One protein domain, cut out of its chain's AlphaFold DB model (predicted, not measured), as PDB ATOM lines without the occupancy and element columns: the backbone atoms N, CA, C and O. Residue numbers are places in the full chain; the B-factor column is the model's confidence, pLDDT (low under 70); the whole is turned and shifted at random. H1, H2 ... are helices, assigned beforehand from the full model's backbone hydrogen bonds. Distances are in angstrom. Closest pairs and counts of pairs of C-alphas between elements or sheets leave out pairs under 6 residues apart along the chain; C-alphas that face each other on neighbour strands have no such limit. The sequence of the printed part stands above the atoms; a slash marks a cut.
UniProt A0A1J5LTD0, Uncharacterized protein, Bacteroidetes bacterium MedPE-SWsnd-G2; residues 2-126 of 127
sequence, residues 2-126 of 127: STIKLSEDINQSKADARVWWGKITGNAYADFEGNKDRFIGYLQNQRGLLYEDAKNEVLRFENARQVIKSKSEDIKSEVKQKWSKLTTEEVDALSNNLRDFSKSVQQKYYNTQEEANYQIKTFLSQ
ATOM      1  N   SER A   2     163.601 132.897 174.809       58.62
ATOM      2  CA  SER A   2     163.040 134.236 174.529       58.62
ATOM      3  C   SER A   2     161.928 134.283 173.468       58.62
ATOM      4  O   SER A   2     161.057 135.140 173.535       58.62
ATOM      5  N   THR A   3     161.914 133.351 172.511       61.09
ATOM      6  CA  THR A   3     160.933 133.314 171.408       61.09
ATOM      7  C   THR A   3     159.529 132.898 171.852       61.09
ATOM      8  O   THR A   3     158.547 133.429 171.345       61.09
ATOM      9  N   ILE A   4     159.430 131.995 172.834       64.75
ATOM     10  CA  ILE A   4     158.144 131.494 173.348       64.75
ATOM     11  C   ILE A   4     157.388 132.612 174.080       64.75
ATOM     12  O   ILE A   4     156.236 132.878 173.747       64.75
ATOM     13  N   LYS A   5     158.059 133.346 174.982       62.62
ATOM     14  CA  LYS A   5     157.455 134.488 175.694       62.62
ATOM     15  C   LYS A   5     156.973 135.581 174.739       62.62
ATOM     16  O   LYS A   5     155.875 136.095 174.905       62.62
ATOM     17  N   LEU A   6     157.762 135.879 173.703       61.97
ATOM     18  CA  LEU A   6     157.390 136.865 172.687       61.97
ATOM     19  C   LEU A   6     156.115 136.446 171.933       61.97
ATOM     20  O   LEU A   6     155.225 137.259 171.711       61.97
ATOM     21  N   SER A   7     156.004 135.162 171.572       66.75
ATOM     22  CA  SER A   7     154.830 134.635 170.866       66.75
ATOM     23  C   SER A   7     153.558 134.642 171.720       66.75
ATOM     24  O   SER A   7     152.464 134.886 171.209       66.75
ATOM     25  N   GLU A   8     153.694 134.423 173.026       73.31
ATOM     26  CA  GLU A   8     152.580 134.416 173.973       73.31
ATOM     27  C   GLU A   8     152.035 135.834 174.207       73.31
ATOM     28  O   GLU A   8     150.832 136.060 174.065       73.31
ATOM     29  N   ASP A   9     152.922 136.815 174.406       76.69
ATOM     30  CA  ASP A   9     152.549 138.230 174.522       76.69
ATOM     31  C   ASP A   9     151.881 138.768 173.242       76.69
ATOM     32  O   ASP A   9     150.918 139.538 173.316       76.69
ATOM     33  N   ILE A  10     152.339 138.354 172.054       74.88
ATOM     34  CA  ILE A  10     151.717 138.733 170.772       74.88
ATOM     35  C   ILE A  10     150.306 138.145 170.658       74.88
ATOM     36  O   ILE A  10     149.362 138.852 170.292       74.88
ATOM     37  N   ASN A  11     150.134 136.868 171.008       79.56
ATOM     38  CA  ASN A  11     148.828 136.212 170.972       79.56
ATOM     39  C   ASN A  11     147.836 136.861 171.944       79.56
ATOM     40  O   ASN A  11     146.678 137.086 171.576       79.56
ATOM     41  N   GLN A  12     148.291 137.222 173.145       82.06
ATOM     42  CA  GLN A  12     147.471 137.943 174.114       82.06
ATOM     43  C   GLN A  12     147.114 139.345 173.600       82.06
ATOM     44  O   GLN A  12     145.944 139.715 173.579       82.06
ATOM     45  N   SER A  13     148.087 140.079 173.050       82.00
ATOM     46  CA  SER A  13     147.860 141.400 172.442       82.00
ATOM     47  C   SER A  13     146.812 141.365 171.330       82.00
ATOM     48  O   SER A  13     145.959 142.246 171.243       82.00
ATOM     49  N   LYS A  14     146.829 140.317 170.502       81.94
ATOM     50  CA  LYS A  14     145.830 140.087 169.455       81.94
ATOM     51  C   LYS A  14     144.441 139.816 170.031       81.94
ATOM     52  O   LYS A  14     143.446 140.298 169.489       81.94
ATOM     53  N   ALA A  15     144.351 139.015 171.090       85.69
ATOM     54  CA  ALA A  15     143.084 138.743 171.759       85.69
ATOM     55  C   ALA A  15     142.489 140.030 172.349       85.69
ATOM     56  O   ALA A  15     141.317 140.319 172.100       85.69
ATOM     57  N   ASP A  16     143.316 140.834 173.017       88.81
ATOM     58  CA  ASP A  16     142.913 142.107 173.614       88.81
ATOM     59  C   ASP A  16     142.443 143.096 172.536       88.81
ATOM     60  O   ASP A  16     141.366 143.686 172.635       88.81
ATOM     61  N   ALA A  17     143.204 143.217 171.442       88.62
ATOM     62  CA  ALA A  17     142.888 144.100 170.320       88.62
ATOM     63  C   ALA A  17     141.551 143.744 169.648       88.62
ATOM     64  O   ALA A  17     140.827 144.623 169.180       88.62
ATOM     65  N   ARG A  18     141.181 142.455 169.618       90.12
ATOM     66  CA  ARG A  18     139.879 142.008 169.094       90.12
ATOM     67  C   ARG A  18     138.713 142.411 169.987       90.12
ATOM     68  O   ARG A  18     137.633 142.662 169.456       90.12
ATOM     69  N   VAL A  19     138.911 142.460 171.302       89.38
ATOM     70  CA  VAL A  19     137.903 142.984 172.234       89.38
ATOM     71  C   VAL A  19     137.791 144.500 172.066       89.38
ATOM     72  O   VAL A  19     136.688 145.028 171.998       89.38
ATOM     73  N   TRP A  20     138.918 145.197 171.906       91.12
ATOM     74  CA  TRP A  20     138.947 146.659 171.848       91.12
ATOM     75  C   TRP A  20     138.451 147.258 170.524       91.12
ATOM     76  O   TRP A  20     137.647 148.192 170.502       91.12
ATOM     77  N   TRP A  21     138.927 146.741 169.392       89.38
ATOM     78  CA  TRP A  21     138.611 147.285 168.068       89.38
ATOM     79  C   TRP A  21     137.703 146.388 167.226       89.38
ATOM     80  O   TRP A  21     137.337 146.771 166.114       89.38
ATOM     81  N   GLY A  22     137.328 145.216 167.735       86.44
ATOM     82  CA  GLY A  22     136.594 144.207 166.981       86.44
ATOM     83  C   GLY A  22     137.513 143.292 166.168       86.44
ATOM     84  O   GLY A  22     138.722 143.498 166.046       86.44
ATOM     85  N   LYS A  23     136.926 142.237 165.592       81.25
ATOM     86  CA  LYS A  23     137.668 141.123 164.978       81.25
ATOM     87  C   LYS A  23     138.611 141.555 163.845       81.25
ATOM     88  O   LYS A  23     139.736 141.068 163.799       81.25
ATOM     89  N   ILE A  24     138.152 142.426 162.941       81.38
ATOM     90  CA  ILE A  24     138.904 142.842 161.742       81.38
ATOM     91  C   ILE A  24     140.105 143.703 162.141       81.38
ATOM     92  O   ILE A  24     141.246 143.327 161.892       81.38
ATOM     93  N   THR A  25     139.859 144.808 162.844       83.69
ATOM     94  CA  THR A  25     140.912 145.732 163.278       83.69
ATOM     95  C   THR A  25     141.872 145.084 164.282       83.69
ATOM     96  O   THR A  25     143.077 145.307 164.209       83.69
ATOM     97  N   GLY A  26     141.373 144.214 165.167       80.94
ATOM     98  CA  GLY A  26     142.219 143.459 166.093       80.94
ATOM     99  C   GLY A  26     143.119 142.422 165.413       80.94
ATOM    100  O   GLY A  26     144.199 142.130 165.919       80.94
ATOM    101  N   ASN A  27     142.719 141.874 164.259       83.06
ATOM    102  CA  ASN A  27     143.606 141.024 163.458       83.06
ATOM    103  C   ASN A  27     144.720 141.841 162.804       83.06
ATOM    104  O   ASN A  27     145.875 141.448 162.921       83.06
ATOM    105  N   ALA A  28     144.378 142.990 162.215       84.81
ATOM    106  CA  ALA A  28     145.352 143.869 161.578       84.81
ATOM    107  C   ALA A  28     146.450 144.322 162.555       84.81
ATOM    108  O   ALA A  28     147.614 144.365 162.183       84.81
ATOM    109  N   TYR A  29     146.112 144.577 163.828       83.38
ATOM    110  CA  TYR A  29     147.103 144.904 164.862       83.38
ATOM    111  C   TYR A  29     148.228 143.860 164.973       83.38
ATOM    112  O   TYR A  29     149.400 144.212 165.104       83.38
ATOM    113  N   ALA A  30     147.876 142.573 164.889       74.56
ATOM    114  CA  ALA A  30     148.844 141.484 164.944       74.56
ATOM    115  C   ALA A  30     149.662 141.362 163.652       74.56
ATOM    116  O   ALA A  30     150.842 141.040 163.726       74.56
ATOM    117  N   ASP A  31     149.061 141.660 162.498       77.56
ATOM    118  CA  ASP A  31     149.743 141.640 161.195       77.56
ATOM    119  C   ASP A  31     150.808 142.745 161.085       77.56
ATOM    120  O   ASP A  31     151.760 142.629 160.317       77.56
ATOM    121  N   PHE A  32     150.681 143.808 161.888       82.12
ATOM    122  CA  PHE A  32     151.722 144.822 162.041       82.12
ATOM    123  C   PHE A  32     152.762 144.479 163.112       82.12
ATOM    124  O   PHE A  32     153.648 145.294 163.345       82.12
ATOM    125  N   GLU A  33     152.664 143.318 163.770       70.62
ATOM    126  CA  GLU A  33     153.587 142.863 164.823       70.62
ATOM    127  C   GLU A  33     153.803 143.905 165.938       70.62
ATOM    128  O   GLU A  33     154.885 144.030 166.508       70.62
ATOM    129  N   GLY A  34     152.778 144.707 166.243       66.88
ATOM    130  CA  GLY A  34     152.892 145.794 167.221       66.88
ATOM    131  C   GLY A  34     153.629 147.042 166.716       66.88
ATOM    132  O   GLY A  34     153.928 147.929 167.514       66.88
ATOM    133  N   ASN A  35     153.892 147.168 165.410       83.75
ATOM    134  CA  ASN A  35     154.340 148.420 164.797       83.75
ATOM    135  C   ASN A  35     153.218 149.468 164.873       83.75
ATOM    136  O   ASN A  35     152.324 149.536 164.022       83.75
ATOM    137  N   LYS A  36     153.284 150.280 165.932       82.69
ATOM    138  CA  LYS A  36     152.250 151.249 166.307       82.69
ATOM    139  C   LYS A  36     152.013 152.288 165.219       82.69
ATOM    140  O   LYS A  36     150.861 152.534 164.895       82.69
ATOM    141  N   ASP A  37     153.060 152.829 164.601       86.94
ATOM    142  CA  ASP A  37     152.913 153.864 163.569       86.94
ATOM    143  C   ASP A  37     152.182 153.346 162.328       86.94
ATOM    144  O   ASP A  37     151.279 154.004 161.806       86.94
ATOM    145  N   ARG A  38     152.500 152.120 161.888       89.69
ATOM    146  CA  ARG A  38     151.771 151.479 160.785       89.69
ATOM    147  C   ARG A  38     150.318 151.209 161.152       89.69
ATOM    148  O   ARG A  38     149.428 151.443 160.334       89.69
ATOM    149  N   PHE A  39     150.067 150.755 162.377       89.88
ATOM    150  CA  PHE A  39     148.707 150.503 162.833       89.88
ATOM    151  C   PHE A  39     147.889 151.792 163.018       89.88
ATOM    152  O   PHE A  39     146.703 151.801 162.699       89.88
ATOM    153  N   ILE A  40     148.509 152.896 163.447       92.44
ATOM    154  CA  ILE A  40     147.882 154.226 163.491       92.44
ATOM    155  C   ILE A  40     147.450 154.633 162.081       92.44
ATOM    156  O   ILE A  40     146.281 154.954 161.877       92.44
ATOM    157  N   GLY A  41     148.340 154.527 161.089       92.75
ATOM    158  CA  GLY A  41     147.992 154.806 159.691       92.75
ATOM    159  C   GLY A  41     146.862 153.909 159.165       92.75
ATOM    160  O   GLY A  41     145.954 154.375 158.476       92.75
ATOM    161  N   TYR A  42     146.854 152.626 159.541       91.94
ATOM    162  CA  TYR A  42     145.742 151.723 159.242       91.94
ATOM    163  C   TYR A  42     144.430 152.186 159.891       91.94
ATOM    164  O   TYR A  42     143.406 152.235 159.211       91.94
ATOM    165  N   LEU A  43     144.443 152.572 161.171       91.25
ATOM    166  CA  LEU A  43     143.263 153.077 161.876       91.25
ATOM    167  C   LEU A  43     142.703 154.352 161.238       91.25
ATOM    168  O   LEU A  43     141.484 154.455 161.097       91.25
ATOM    169  N   GLN A  44     143.563 155.280 160.810       93.81
ATOM    170  CA  GLN A  44     143.137 156.469 160.066       93.81
ATOM    171  C   GLN A  44     142.361 156.080 158.806       93.81
ATOM    172  O   GLN A  44     141.231 156.526 158.620       93.81
ATOM    173  N   ASN A  45     142.923 155.185 157.989       91.38
ATOM    174  CA  ASN A  45     142.307 154.760 156.732       91.38
ATOM    175  C   ASN A  45     141.014 153.963 156.940       91.38
ATOM    176  O   ASN A  45     140.055 154.130 156.193       91.38
ATOM    177  N   GLN A  46     140.969 153.088 157.946       89.81
ATOM    178  CA  GLN A  46     139.806 152.233 158.192       89.81
ATOM    179  C   GLN A  46     138.627 152.964 158.825       89.81
ATOM    180  O   GLN A  46     137.487 152.542 158.648       89.81
ATOM    181  N   ARG A  47     138.893 153.998 159.627       85.88
ATOM    182  CA  ARG A  47     137.870 154.664 160.449       85.88
ATOM    183  C   ARG A  47     137.683 156.142 160.120       85.88
ATOM    184  O   ARG A  47     136.852 156.784 160.751       85.88
ATOM    185  N   GLY A  48     138.439 156.679 159.163       89.44
ATOM    186  CA  GLY A  48     138.410 158.100 158.814       89.44
ATOM    187  C   GLY A  48     138.909 159.003 159.945       89.44
ATOM    188  O   GLY A  48     138.436 160.127 160.080       89.44
ATOM    189  N   LEU A  49     139.814 158.502 160.791       90.94
ATOM    190  CA  LEU A  49     140.333 159.242 161.944       90.94
ATOM    191  C   LEU A  49     141.484 160.171 161.542       90.94
ATOM    192  O   LEU A  49     142.301 159.846 160.675       90.94
ATOM    193  N   LEU A  50     141.602 161.297 162.246       94.88
ATOM    194  CA  LEU A  50     142.823 162.096 162.231       94.88
ATOM    195  C   LEU A  50     143.965 161.320 162.900       94.88
ATOM    196  O   LEU A  50     143.732 160.425 163.715       94.88
ATOM    197  N   TYR A  51     145.209 161.667 162.563       91.75
ATOM    198  CA  TYR A  51     146.390 160.975 163.093       91.75
ATOM    199  C   TYR A  51     146.415 160.998 164.623       91.75
ATOM    200  O   TYR A  51     146.608 159.957 165.244       91.75
ATOM    201  N   GLU A  52     146.139 162.156 165.227       93.06
ATOM    202  CA  GLU A  52     146.121 162.277 166.686       93.06
ATOM    203  C   GLU A  52     144.987 161.473 167.329       93.06
ATOM    204  O   GLU A  52     145.202 160.858 168.369       93.06
ATOM    205  N   ASP A  53     143.815 161.372 166.700       93.19
ATOM    206  CA  ASP A  53     142.725 160.538 167.220       93.19
ATOM    207  C   ASP A  53     143.074 159.047 167.149       93.19
ATOM    208  O   ASP A  53     142.864 158.307 168.111       93.19
ATOM    209  N   ALA A  54     143.661 158.600 166.036       92.88
ATOM    210  CA  ALA A  54     144.122 157.224 165.876       92.88
ATOM    211  C   ALA A  54     145.262 156.888 166.853       92.88
ATOM    212  O   ALA A  54     145.261 155.824 167.472       92.88
ATOM    213  N   LYS A  55     146.204 157.814 167.051       93.81
ATOM    214  CA  LYS A  55     147.282 157.688 168.035       93.81
ATOM    215  C   LYS A  55     146.739 157.624 169.460       93.81
ATOM    216  O   LYS A  55     147.131 156.735 170.212       93.81
ATOM    217  N   ASN A  56     145.809 158.505 169.821       92.50
ATOM    218  CA  ASN A  56     145.155 158.496 171.128       92.50
ATOM    219  C   ASN A  56     144.380 157.196 171.368       92.50
ATOM    220  O   ASN A  56     144.411 156.658 172.471       92.50
ATOM    221  N   GLU A  57     143.729 156.649 170.344       91.12
ATOM    222  CA  GLU A  57     143.028 155.369 170.431       91.12
ATOM    223  C   GLU A  57     143.992 154.196 170.698       91.12
ATOM    224  O   GLU A  57     143.696 153.333 171.528       91.12
ATOM    225  N   VAL A  58     145.165 154.181 170.053       90.81
ATOM    226  CA  VAL A  58     146.226 153.194 170.334       90.81
ATOM    227  C   VAL A  58     146.798 153.376 171.738       90.81
ATOM    228  O   VAL A  58     146.995 152.391 172.446       90.81
ATOM    229  N   LEU A  59     147.022 154.618 172.174       91.25
ATOM    230  CA  LEU A  59     147.507 154.913 173.524       91.25
ATOM    231  C   LEU A  59     146.524 154.444 174.604       91.25
ATOM    232  O   LEU A  59     146.946 153.825 175.575       91.25
ATOM    233  N   ARG A  60     145.218 154.673 174.421       91.19
ATOM    234  CA  ARG A  60     144.180 154.194 175.352       91.19
ATOM    235  C   ARG A  60     144.184 152.675 175.480       91.19
ATOM    236  O   ARG A  60     144.110 152.160 176.590       91.19
ATOM    237  N   PHE A  61     144.307 151.967 174.359       90.31
ATOM    238  CA  PHE A  61     144.405 150.511 174.362       90.31
ATOM    239  C   PHE A  61     145.633 150.016 175.141       90.31
ATOM    240  O   PHE A  61     145.518 149.129 175.985       90.31
ATOM    241  N   GLU A  62     146.804 150.601 174.889       87.88
ATOM    242  CA  GLU A  62     148.047 150.213 175.565       87.88
ATOM    243  C   GLU A  62     147.994 150.509 177.070       87.88
ATOM    244  O   GLU A  62     148.358 149.647 177.874       87.88
ATOM    245  N   ASN A  63     147.466 151.674 177.454       89.81
ATOM    246  CA  ASN A  63     147.267 152.037 178.855       89.81
ATOM    247  C   ASN A  63     146.324 151.052 179.550       89.81
ATOM    248  O   ASN A  63     146.696 150.486 180.574       89.81
ATOM    249  N   ALA A  64     145.162 150.755 178.961       88.88
ATOM    250  CA  ALA A  64     144.218 149.795 179.526       88.88
ATOM    251  C   ALA A  64     144.855 148.418 179.763       88.88
ATOM    252  O   ALA A  64     144.686 147.821 180.827       88.88
ATOM    253  N   ARG A  65     145.645 147.920 178.804       87.44
ATOM    254  CA  ARG A  65     146.372 146.650 178.956       87.44
ATOM    255  C   ARG A  65     147.397 146.703 180.079       87.44
ATOM    256  O   ARG A  65     147.508 145.757 180.856       87.44
ATOM    257  N   GLN A  66     148.146 147.796 180.176       87.00
ATOM    258  CA  GLN A  66     149.129 147.970 181.237       87.00
ATOM    259  C   GLN A  66     148.460 148.059 182.613       87.00
ATOM    260  O   GLN A  66     148.955 147.470 183.575       87.00
ATOM    261  N   VAL A  67     147.324 148.747 182.714       85.69
ATOM    262  CA  VAL A  67     146.558 148.870 183.956       85.69
ATOM    263  C   VAL A  67     145.987 147.508 184.361       85.69
ATOM    264  O   VAL A  67     146.200 147.096 185.498       85.69
ATOM    265  N   ILE A  68     145.425 146.728 183.431       85.12
ATOM    266  CA  ILE A  68     144.991 145.338 183.687       85.12
ATOM    267  C   ILE A  68     146.129 144.458 184.230       85.12
ATOM    268  O   ILE A  68     145.895 143.626 185.113       85.12
ATOM    269  N   LYS A  69     147.351 144.623 183.705       82.81
ATOM    270  CA  LYS A  69     148.535 143.867 184.144       82.81
ATOM    271  C   LYS A  69     149.087 144.339 185.495       82.81
ATOM    272  O   LYS A  69     149.617 143.521 186.236       82.81
ATOM    273  N   SER A  70     149.003 145.634 185.808       80.38
ATOM    274  CA  SER A  70     149.667 146.234 186.980       80.38
ATOM    275  C   SER A  70     148.756 146.444 188.190       80.38
ATOM    276  O   SER A  70     149.215 146.311 189.319       80.38
ATOM    277  N   LYS A  71     147.475 146.748 187.968       76.56
ATOM    278  CA  LYS A  71     146.470 147.047 189.001       76.56
ATOM    279  C   LYS A  71     145.326 146.040 188.977       76.56
ATOM    280  O   LYS A  71     144.156 146.400 189.096       76.56
ATOM    281  N   SER A  72     145.652 144.765 188.774       76.62
ATOM    282  CA  SER A  72     144.632 143.742 188.558       76.62
ATOM    283  C   SER A  72     143.634 143.659 189.713       76.62
ATOM    284  O   SER A  72     142.460 143.445 189.461       76.62
ATOM    285  N   GLU A  73     144.055 143.837 190.968       83.44
ATOM    286  CA  GLU A  73     143.154 143.696 192.125       83.44
ATOM    287  C   GLU A  73     142.109 144.816 192.219       83.44
ATOM    288  O   GLU A  73     140.923 144.516 192.370       83.44
ATOM    289  N   ASP A  74     142.517 146.076 192.040       84.75
ATOM    290  CA  ASP A  74     141.607 147.230 192.060       84.75
ATOM    291  C   ASP A  74     140.551 147.105 190.956       84.75
ATOM    292  O   ASP A  74     139.345 147.168 191.207       84.75
ATOM    293  N   ILE A  75     141.000 146.803 189.733       88.75
ATOM    294  CA  ILE A  75     140.106 146.647 188.583       88.75
ATOM    295  C   ILE A  75     139.184 145.443 188.785       88.75
ATOM    296  O   ILE A  75     138.000 145.526 188.469       88.75
ATOM    297  N   LYS A  76     139.680 144.322 189.328       88.94
ATOM    298  CA  LYS A  76     138.852 143.139 189.621       88.94
ATOM    299  C   LYS A  76     137.753 143.452 190.638       88.94
ATOM    300  O   LYS A  76     136.649 142.923 190.507       88.94
ATOM    301  N   SER A  77     138.026 144.303 191.628       90.00
ATOM    302  CA  SER A  77     137.013 144.772 192.578       90.00
ATOM    303  C   SER A  77     135.908 145.556 191.862       90.00
ATOM    304  O   SER A  77     134.728 145.222 191.990       90.00
ATOM    305  N   GLU A  78     136.275 146.524 191.020       92.06
ATOM    306  CA  GLU A  78     135.315 147.310 190.232       92.06
ATOM    307  C   GLU A  78     134.546 146.459 189.207       92.06
ATOM    308  O   GLU A  78     133.338 146.620 189.022       92.06
ATOM    309  N   VAL A  79     135.208 145.477 188.597       92.06
ATOM    310  CA  VAL A  79     134.599 144.481 187.703       92.06
ATOM    311  C   VAL A  79     133.558 143.650 188.439       92.06
ATOM    312  O   VAL A  79     132.474 143.443 187.898       92.06
ATOM    313  N   LYS A  80     133.836 143.204 189.670       91.38
ATOM    314  CA  LYS A  80     132.853 142.485 190.500       91.38
ATOM    315  C   LYS A  80     131.661 143.364 190.866       91.38
ATOM    316  O   LYS A  80     130.548 142.857 190.951       91.38
ATOM    317  N   GLN A  81     131.864 144.666 191.052       92.31
ATOM    318  CA  GLN A  81     130.761 145.597 191.294       92.31
ATOM    319  C   GLN A  81     129.904 145.794 190.037       92.31
ATOM    320  O   GLN A  81     128.678 145.708 190.107       92.31
ATOM    321  N   LYS A  82     130.536 146.005 188.875       94.19
ATOM    322  CA  LYS A  82     129.843 146.235 187.597       94.19
ATOM    323  C   LYS A  82     129.170 144.975 187.043       94.19
ATOM    324  O   LYS A  82     128.056 145.044 186.527       94.19
ATOM    325  N   TRP A  83     129.826 143.825 187.166       95.88
ATOM    326  CA  TRP A  83     129.393 142.528 186.643       95.88
ATOM    327  C   TRP A  83     129.350 141.461 187.751       95.88
ATOM    328  O   TRP A  83     129.995 140.417 187.677       95.88
ATOM    329  N   SER A  84     128.527 141.708 188.770       95.75
ATOM    330  CA  SER A  84     128.347 140.876 189.975       95.75
ATOM    331  C   SER A  84     127.947 139.404 189.781       95.75
ATOM    332  O   SER A  84     128.080 138.608 190.704       95.75
ATOM    333  N   LYS A  85     127.461 139.013 188.599       95.81
ATOM    334  CA  LYS A  85     127.120 137.631 188.231       95.81
ATOM    335  C   LYS A  85     128.352 136.832 187.799       95.81
ATOM    336  O   LYS A  85     128.227 135.622 187.599       95.81
ATOM    337  N   LEU A  86     129.500 137.478 187.578       95.00
ATOM    338  CA  LEU A  86     130.749 136.795 187.249       95.00
ATOM    339  C   LEU A  86     131.331 136.110 188.489       95.00
ATOM    340  O   LEU A  86     131.296 136.651 189.594       95.00
ATOM    341  N   THR A  87     131.884 134.917 188.305       94.12
ATOM    342  CA  THR A  87     132.635 134.211 189.345       94.12
ATOM    343  C   THR A  87     134.022 134.827 189.514       94.12
ATOM    344  O   THR A  87     134.497 135.578 188.662       94.12
ATOM    345  N   THR A  88     134.714 134.495 190.607       90.31
ATOM    346  CA  THR A  88     136.107 134.933 190.798       90.31
ATOM    347  C   THR A  88     137.005 134.479 189.645       90.31
ATOM    348  O   THR A  88     137.767 135.295 189.146       90.31
ATOM    349  N   GLU A  89     136.848 133.246 189.156       91.00
ATOM    350  CA  GLU A  89     137.622 132.723 188.021       91.00
ATOM    351  C   GLU A  89     137.365 133.506 186.728       91.00
ATOM    352  O   GLU A  89     138.297 133.838 185.997       91.00
ATOM    353  N   GLU A  90     136.104 133.852 186.454       93.81
ATOM    354  CA  GLU A  90     135.758 134.658 185.282       93.81
ATOM    355  C   GLU A  90     136.350 136.062 185.392       93.81
ATOM    356  O   GLU A  90     136.875 136.585 184.416       93.81
ATOM    357  N   VAL A  91     136.332 136.659 186.585       91.81
ATOM    358  CA  VAL A  91     136.967 137.956 186.848       91.81
ATOM    359  C   VAL A  91     138.494 137.872 186.739       91.81
ATOM    360  O   VAL A  91     139.123 138.791 186.217       91.81
ATOM    361  N   ASP A  92     139.103 136.764 187.155       89.25
ATOM    362  CA  ASP A  92     140.541 136.528 187.013       89.25
ATOM    363  C   ASP A  92     140.975 136.394 185.550       89.25
ATOM    364  O   ASP A  92     142.100 136.770 185.200       89.25
ATOM    365  N   ALA A  93     140.071 135.947 184.671       89.75
ATOM    366  CA  ALA A  93     140.318 135.923 183.236       89.75
ATOM    367  C   ALA A  93     140.563 137.325 182.658       89.75
ATOM    368  O   ALA A  93     141.205 137.423 181.619       89.75
ATOM    369  N   LEU A  94     140.158 138.415 183.320       88.75
ATOM    370  CA  LEU A  94     140.429 139.780 182.853       88.75
ATOM    371  C   LEU A  94     141.921 140.034 182.582       88.75
ATOM    372  O   LEU A  94     142.263 140.635 181.567       88.75
ATOM    373  N   SER A  95     142.801 139.562 183.471       83.25
ATOM    374  CA  SER A  95     144.250 139.797 183.378       83.25
ATOM    375  C   SER A  95     144.980 138.793 182.492       83.25
ATOM    376  O   SER A  95     146.022 139.110 181.922       83.25
ATOM    377  N   ASN A  96     144.430 137.587 182.360       81.38
ATOM    378  CA  ASN A  96     145.091 136.479 181.673       81.38
ATOM    379  C   ASN A  96     144.540 136.259 180.259       81.38
ATOM    380  O   ASN A  96     145.272 135.882 179.349       81.38
ATOM    381  N   ASN A  97     143.246 136.498 180.053       87.00
ATOM    382  CA  ASN A  97     142.539 136.223 178.813       87.00
ATOM    383  C   ASN A  97     141.285 137.107 178.683       87.00
ATOM    384  O   ASN A  97     140.154 136.679 178.937       87.00
ATOM    385  N   LEU A  98     141.489 138.346 178.222       89.25
ATOM    386  CA  LEU A  98     140.418 139.333 178.059       89.25
ATOM    387  C   LEU A  98     139.289 138.838 177.142       89.25
ATOM    388  O   LEU A  98     138.134 139.235 177.290       89.25
ATOM    389  N   ARG A  99     139.601 137.945 176.197       88.75
ATOM    390  CA  ARG A  99     138.610 137.354 175.296       88.75
ATOM    391  C   ARG A  99     137.655 136.418 176.032       88.75
ATOM    392  O   ARG A  99     136.460 136.464 175.753       88.75
ATOM    393  N   ASP A 100     138.155 135.567 176.919       91.88
ATOM    394  CA  ASP A 100     137.292 134.666 177.686       91.88
ATOM    395  C   ASP A 100     136.519 135.426 178.763       91.88
ATOM    396  O   ASP A 100     135.314 135.212 178.879       91.88
ATOM    397  N   PHE A 101     137.136 136.425 179.408       93.19
ATOM    398  CA  PHE A 101     136.398 137.393 180.230       93.19
ATOM    399  C   PHE A 101     135.243 138.028 179.445       93.19
ATOM    400  O   PHE A 101     134.104 138.073 179.908       93.19
ATOM    401  N   SER A 102     135.512 138.461 178.212       94.25
ATOM    402  CA  SER A 102     134.501 139.083 177.366       94.25
ATOM    403  C   SER A 102     133.352 138.152 176.985       94.25
ATOM    404  O   SER A 102     132.199 138.584 176.959       94.25
ATOM    405  N   LYS A 103     133.630 136.868 176.746       94.56
ATOM    406  CA  LYS A 103     132.578 135.861 176.546       94.56
ATOM    407  C   LYS A 103     131.745 135.654 177.809       94.56
ATOM    408  O   LYS A 103     130.527 135.598 177.705       94.56
ATOM    409  N   SER A 104     132.364 135.576 178.988       95.81
ATOM    410  CA  SER A 104     131.629 135.450 180.254       95.81
ATOM    411  C   SER A 104     130.730 136.661 180.508       95.81
ATOM    412  O   SER A 104     129.564 136.512 180.875       95.81
ATOM    413  N   VAL A 105     131.231 137.870 180.239       96.00
ATOM    414  CA  VAL A 105     130.438 139.106 180.300       96.00
ATOM    415  C   VAL A 105     129.264 139.043 179.319       96.00
ATOM    416  O   VAL A 105     128.132 139.321 179.713       96.00
ATOM    417  N   GLN A 106     129.504 138.626 178.073       96.50
ATOM    418  CA  GLN A 106     128.452 138.437 177.072       96.50
ATOM    419  C   GLN A 106     127.378 137.470 177.577       96.50
ATOM    420  O   GLN A 106     126.226 137.864 177.713       96.50
ATOM    421  N   GLN A 107     127.754 136.248 177.949       96.50
ATOM    422  CA  GLN A 107     126.826 135.194 178.368       96.50
ATOM    423  C   GLN A 107     125.905 135.594 179.531       96.50
ATOM    424  O   GLN A 107     124.792 135.078 179.627       96.50
ATOM    425  N   LYS A 108     126.345 136.494 180.421       96.25
ATOM    426  CA  LYS A 108     125.587 136.865 181.629       96.25
ATOM    427  C   LYS A 108     124.835 138.193 181.541       96.25
ATOM    428  O   LYS A 108     123.924 138.412 182.352       96.25
ATOM    429  N   TYR A 109     125.220 139.075 180.617       95.38
ATOM    430  CA  TYR A 109     124.750 140.466 180.603       95.38
ATOM    431  C   TYR A 109     124.306 141.008 179.248       95.38
ATOM    432  O   TYR A 109     123.534 141.965 179.247       95.38
ATOM    433  N   TYR A 110     124.762 140.451 178.124       95.38
ATOM    434  CA  TYR A 110     124.550 141.066 176.811       95.38
ATOM    435  C   TYR A 110     124.116 140.055 175.753       95.38
ATOM    436  O   TYR A 110     124.471 138.878 175.789       95.38
ATOM    437  N   ASN A 111     123.367 140.531 174.762       90.31
ATOM    438  CA  ASN A 111     122.829 139.655 173.725       90.31
ATOM    439  C   ASN A 111     123.867 139.362 172.639       90.31
ATOM    440  O   ASN A 111     123.802 138.320 171.988       90.31
ATOM    441  N   THR A 112     124.845 140.255 172.456       94.19
ATOM    442  CA  THR A 112     125.884 140.112 171.432       94.19
ATOM    443  C   THR A 112     127.293 140.251 172.004       94.19
ATOM    444  O   THR A 112     127.537 140.901 173.023       94.19
ATOM    445  N   GLN A 113     128.262 139.645 171.310       91.75
ATOM    446  CA  GLN A 113     129.681 139.801 171.636       91.75
ATOM    447  C   GLN A 113     130.149 141.250 171.451       91.75
ATOM    448  O   GLN A 113     131.043 141.708 172.156       91.75
ATOM    449  N   GLU A 114     129.554 141.974 170.507       91.12
ATOM    450  CA  GLU A 114     129.892 143.368 170.215       91.12
ATOM    451  C   GLU A 114     129.473 144.296 171.355       91.12
ATOM    452  O   GLU A 114     130.268 145.141 171.765       91.12
ATOM    453  N   GLU A 115     128.284 144.090 171.929       93.31
ATOM    454  CA  GLU A 115     127.829 144.809 173.122       93.31
ATOM    455  C   GLU A 115     128.760 144.560 174.314       93.31
ATOM    456  O   GLU A 115     129.199 145.507 174.968       93.31
ATOM    457  N   ALA A 116     129.126 143.299 174.565       94.44
ATOM    458  CA  ALA A 116     130.040 142.955 175.650       94.44
ATOM    459  C   ALA A 116     131.426 143.590 175.456       94.44
ATOM    460  O   ALA A 116     131.958 144.224 176.368       94.44
ATOM    461  N   ASN A 117     131.988 143.482 174.250       93.75
ATOM    462  CA  ASN A 117     133.253 144.114 173.877       93.75
ATOM    463  C   ASN A 117     133.217 145.631 174.099       93.75
ATOM    464  O   ASN A 117     134.132 146.194 174.701       93.75
ATOM    465  N   TYR A 118     132.144 146.292 173.654       93.00
ATOM    466  CA  TYR A 118     131.960 147.731 173.821       93.00
ATOM    467  C   TYR A 118     131.927 148.139 175.298       93.00
ATOM    468  O   TYR A 118     132.562 149.118 175.693       93.00
ATOM    469  N   GLN A 119     131.226 147.375 176.133       94.88
ATOM    470  CA  GLN A 119     131.084 147.662 177.563       94.88
ATOM    471  C   GLN A 119     132.394 147.470 178.324       94.88
ATOM    472  O   GLN A 119     132.726 148.273 179.198       94.88
ATOM    473  N   ILE A 120     133.167 146.455 177.943       93.12
ATOM    474  CA  ILE A 120     134.506 146.202 178.478       93.12
ATOM    475  C   ILE A 120     135.461 147.311 178.064       93.12
ATOM    476  O   ILE A 120     136.112 147.892 178.924       93.12
ATOM    477  N   LYS A 121     135.491 147.676 176.779       92.94
ATOM    478  CA  LYS A 121     136.280 148.815 176.301       92.94
ATOM    479  C   LYS A 121     135.932 150.092 177.065       92.94
ATOM    480  O   LYS A 121     136.828 150.796 177.517       92.94
ATOM    481  N   THR A 122     134.642 150.392 177.193       93.00
ATOM    482  CA  THR A 122     134.163 151.608 177.862       93.00
ATOM    483  C   THR A 122     134.601 151.639 179.321       93.00
ATOM    484  O   THR A 122     135.055 152.673 179.788       93.00
ATOM    485  N   PHE A 123     134.509 150.505 180.021       92.44
ATOM    486  CA  PHE A 123     134.996 150.368 181.392       92.44
ATOM    487  C   PHE A 123     136.514 150.565 181.485       92.44
ATOM    488  O   PHE A 123     136.988 151.393 182.248       92.44
ATOM    489  N   LEU A 124     137.282 149.858 180.659       89.75
ATOM    490  CA  LEU A 124     138.743 149.913 180.699       89.75
ATOM    491  C   LEU A 124     139.317 151.264 180.270       89.75
ATOM    492  O   LEU A 124     140.411 151.614 180.687       89.75
ATOM    493  N   SER A 125     138.582 152.032 179.466       89.19
ATOM    494  CA  SER A 125     138.975 153.389 179.061       89.19
ATOM    495  C   SER A 125     138.879 154.416 180.199       89.19
ATOM    496  O   SER A 125     139.219 155.577 179.984       89.19
ATOM    497  N   GLN A 126     138.365 154.027 181.373       87.62
ATOM    498  CA  GLN A 126     138.292 154.878 182.567       87.62
ATOM    499  C   GLN A 126     139.606 154.897 183.363       87.62
ATOM    500  O   GLN A 126     139.747 155.727 184.260       87.62
TER     501      GLN A 126
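AT A GLANCE: This is residues 2 to 126 of the 127 residues of an uncharacterized protein of Bacteroidetes bacterium MedPE-SWsnd-G2 (UniProt A0A1J5LTD0). The inner end of the long helix H1 is wedged between two groups of shorter helices, H2 with H3 and H5 to H8, while the equally long H4 spans from one group to the other like a bridge. H5 to H8 make a small four-helix cluster, and residues 2 to 9 of H1 stick out as a free arm. The printed part has 125 residues with eight named helices, H1 to H8 in chain order, and no named strand; the class is all helix. It is compact, with a radius of gyration of the C-alphas of 14.5 A and spans of 39 by 37 by 22 A.

IN THESE COORDINATES: H1, residues 2 to 21, runs 28.4 A from C-alpha 2 at (163.040, 134.236, 174.529) to C-alpha 21 at (138.611, 147.285, 168.068). H4, residues 51 to 70, runs 28.3 A. Between them come H2, residues 23 to 31, 12.7 A, and H3, residues 36 to 47, 15.9 A. After H4 follow H5, residues 72 to 82, 15.0 A; H6, residues 88 to 96, 12.9 A; and H7, residues 98 to 109, 15.9 A. H8, residues 113 to 124, 16.3 A, ends at C-alpha 124 at (138.743, 149.913, 180.699).

HOW THE PARTS SIT: H1 is the hub, touching H2, H4, H7 and H8. With H2 it forms a helical hairpin at a shallow tilt of 29 degrees, closest at the C-alphas of Arg 18 and Gly 26, 4.1 A apart. Its residues 19 to 20 alone touch H8, about perpendicular at 75 degrees, with the C-alphas of Val 19 and Asn 117 closest at 5.1 A. Residues 15 to 19 alone touch H7, closest at the C-alphas of Asp 16 and Leu 98, 5.8 A. H1 and H4 only just touch, with 3 pairs of C-alphas within 8 A, the closest being Trp 20 and Phe 61 at 7.1 A. H3 touches H4 at a steep tilt of 61 degrees, closest at the C-alphas of Ile 40 and Ala 54, 5.4 A. H5 touches H6, closest at the C-alphas of Lys 76 and Val 91, 6.2 A; H5 and H8 are near each other. Every O i to N i+4 pair is within hydrogen-bond range in H1, H3, H4, H5, H7 and H8, against 4 of 5 in H2 and 2 of 5 in H6, where 6 of 6 O i to N i+3 pairs are within range.

THE WHOLE: The C-alphas of Ser 2 and Asn 111, the two farthest apart, are 40.6 A apart. The printed part has no cut, and the seven links between helices are tight. Mean pLDDT of the printed part is 87.4; residues 2 to 7 and residue 34 are under 70.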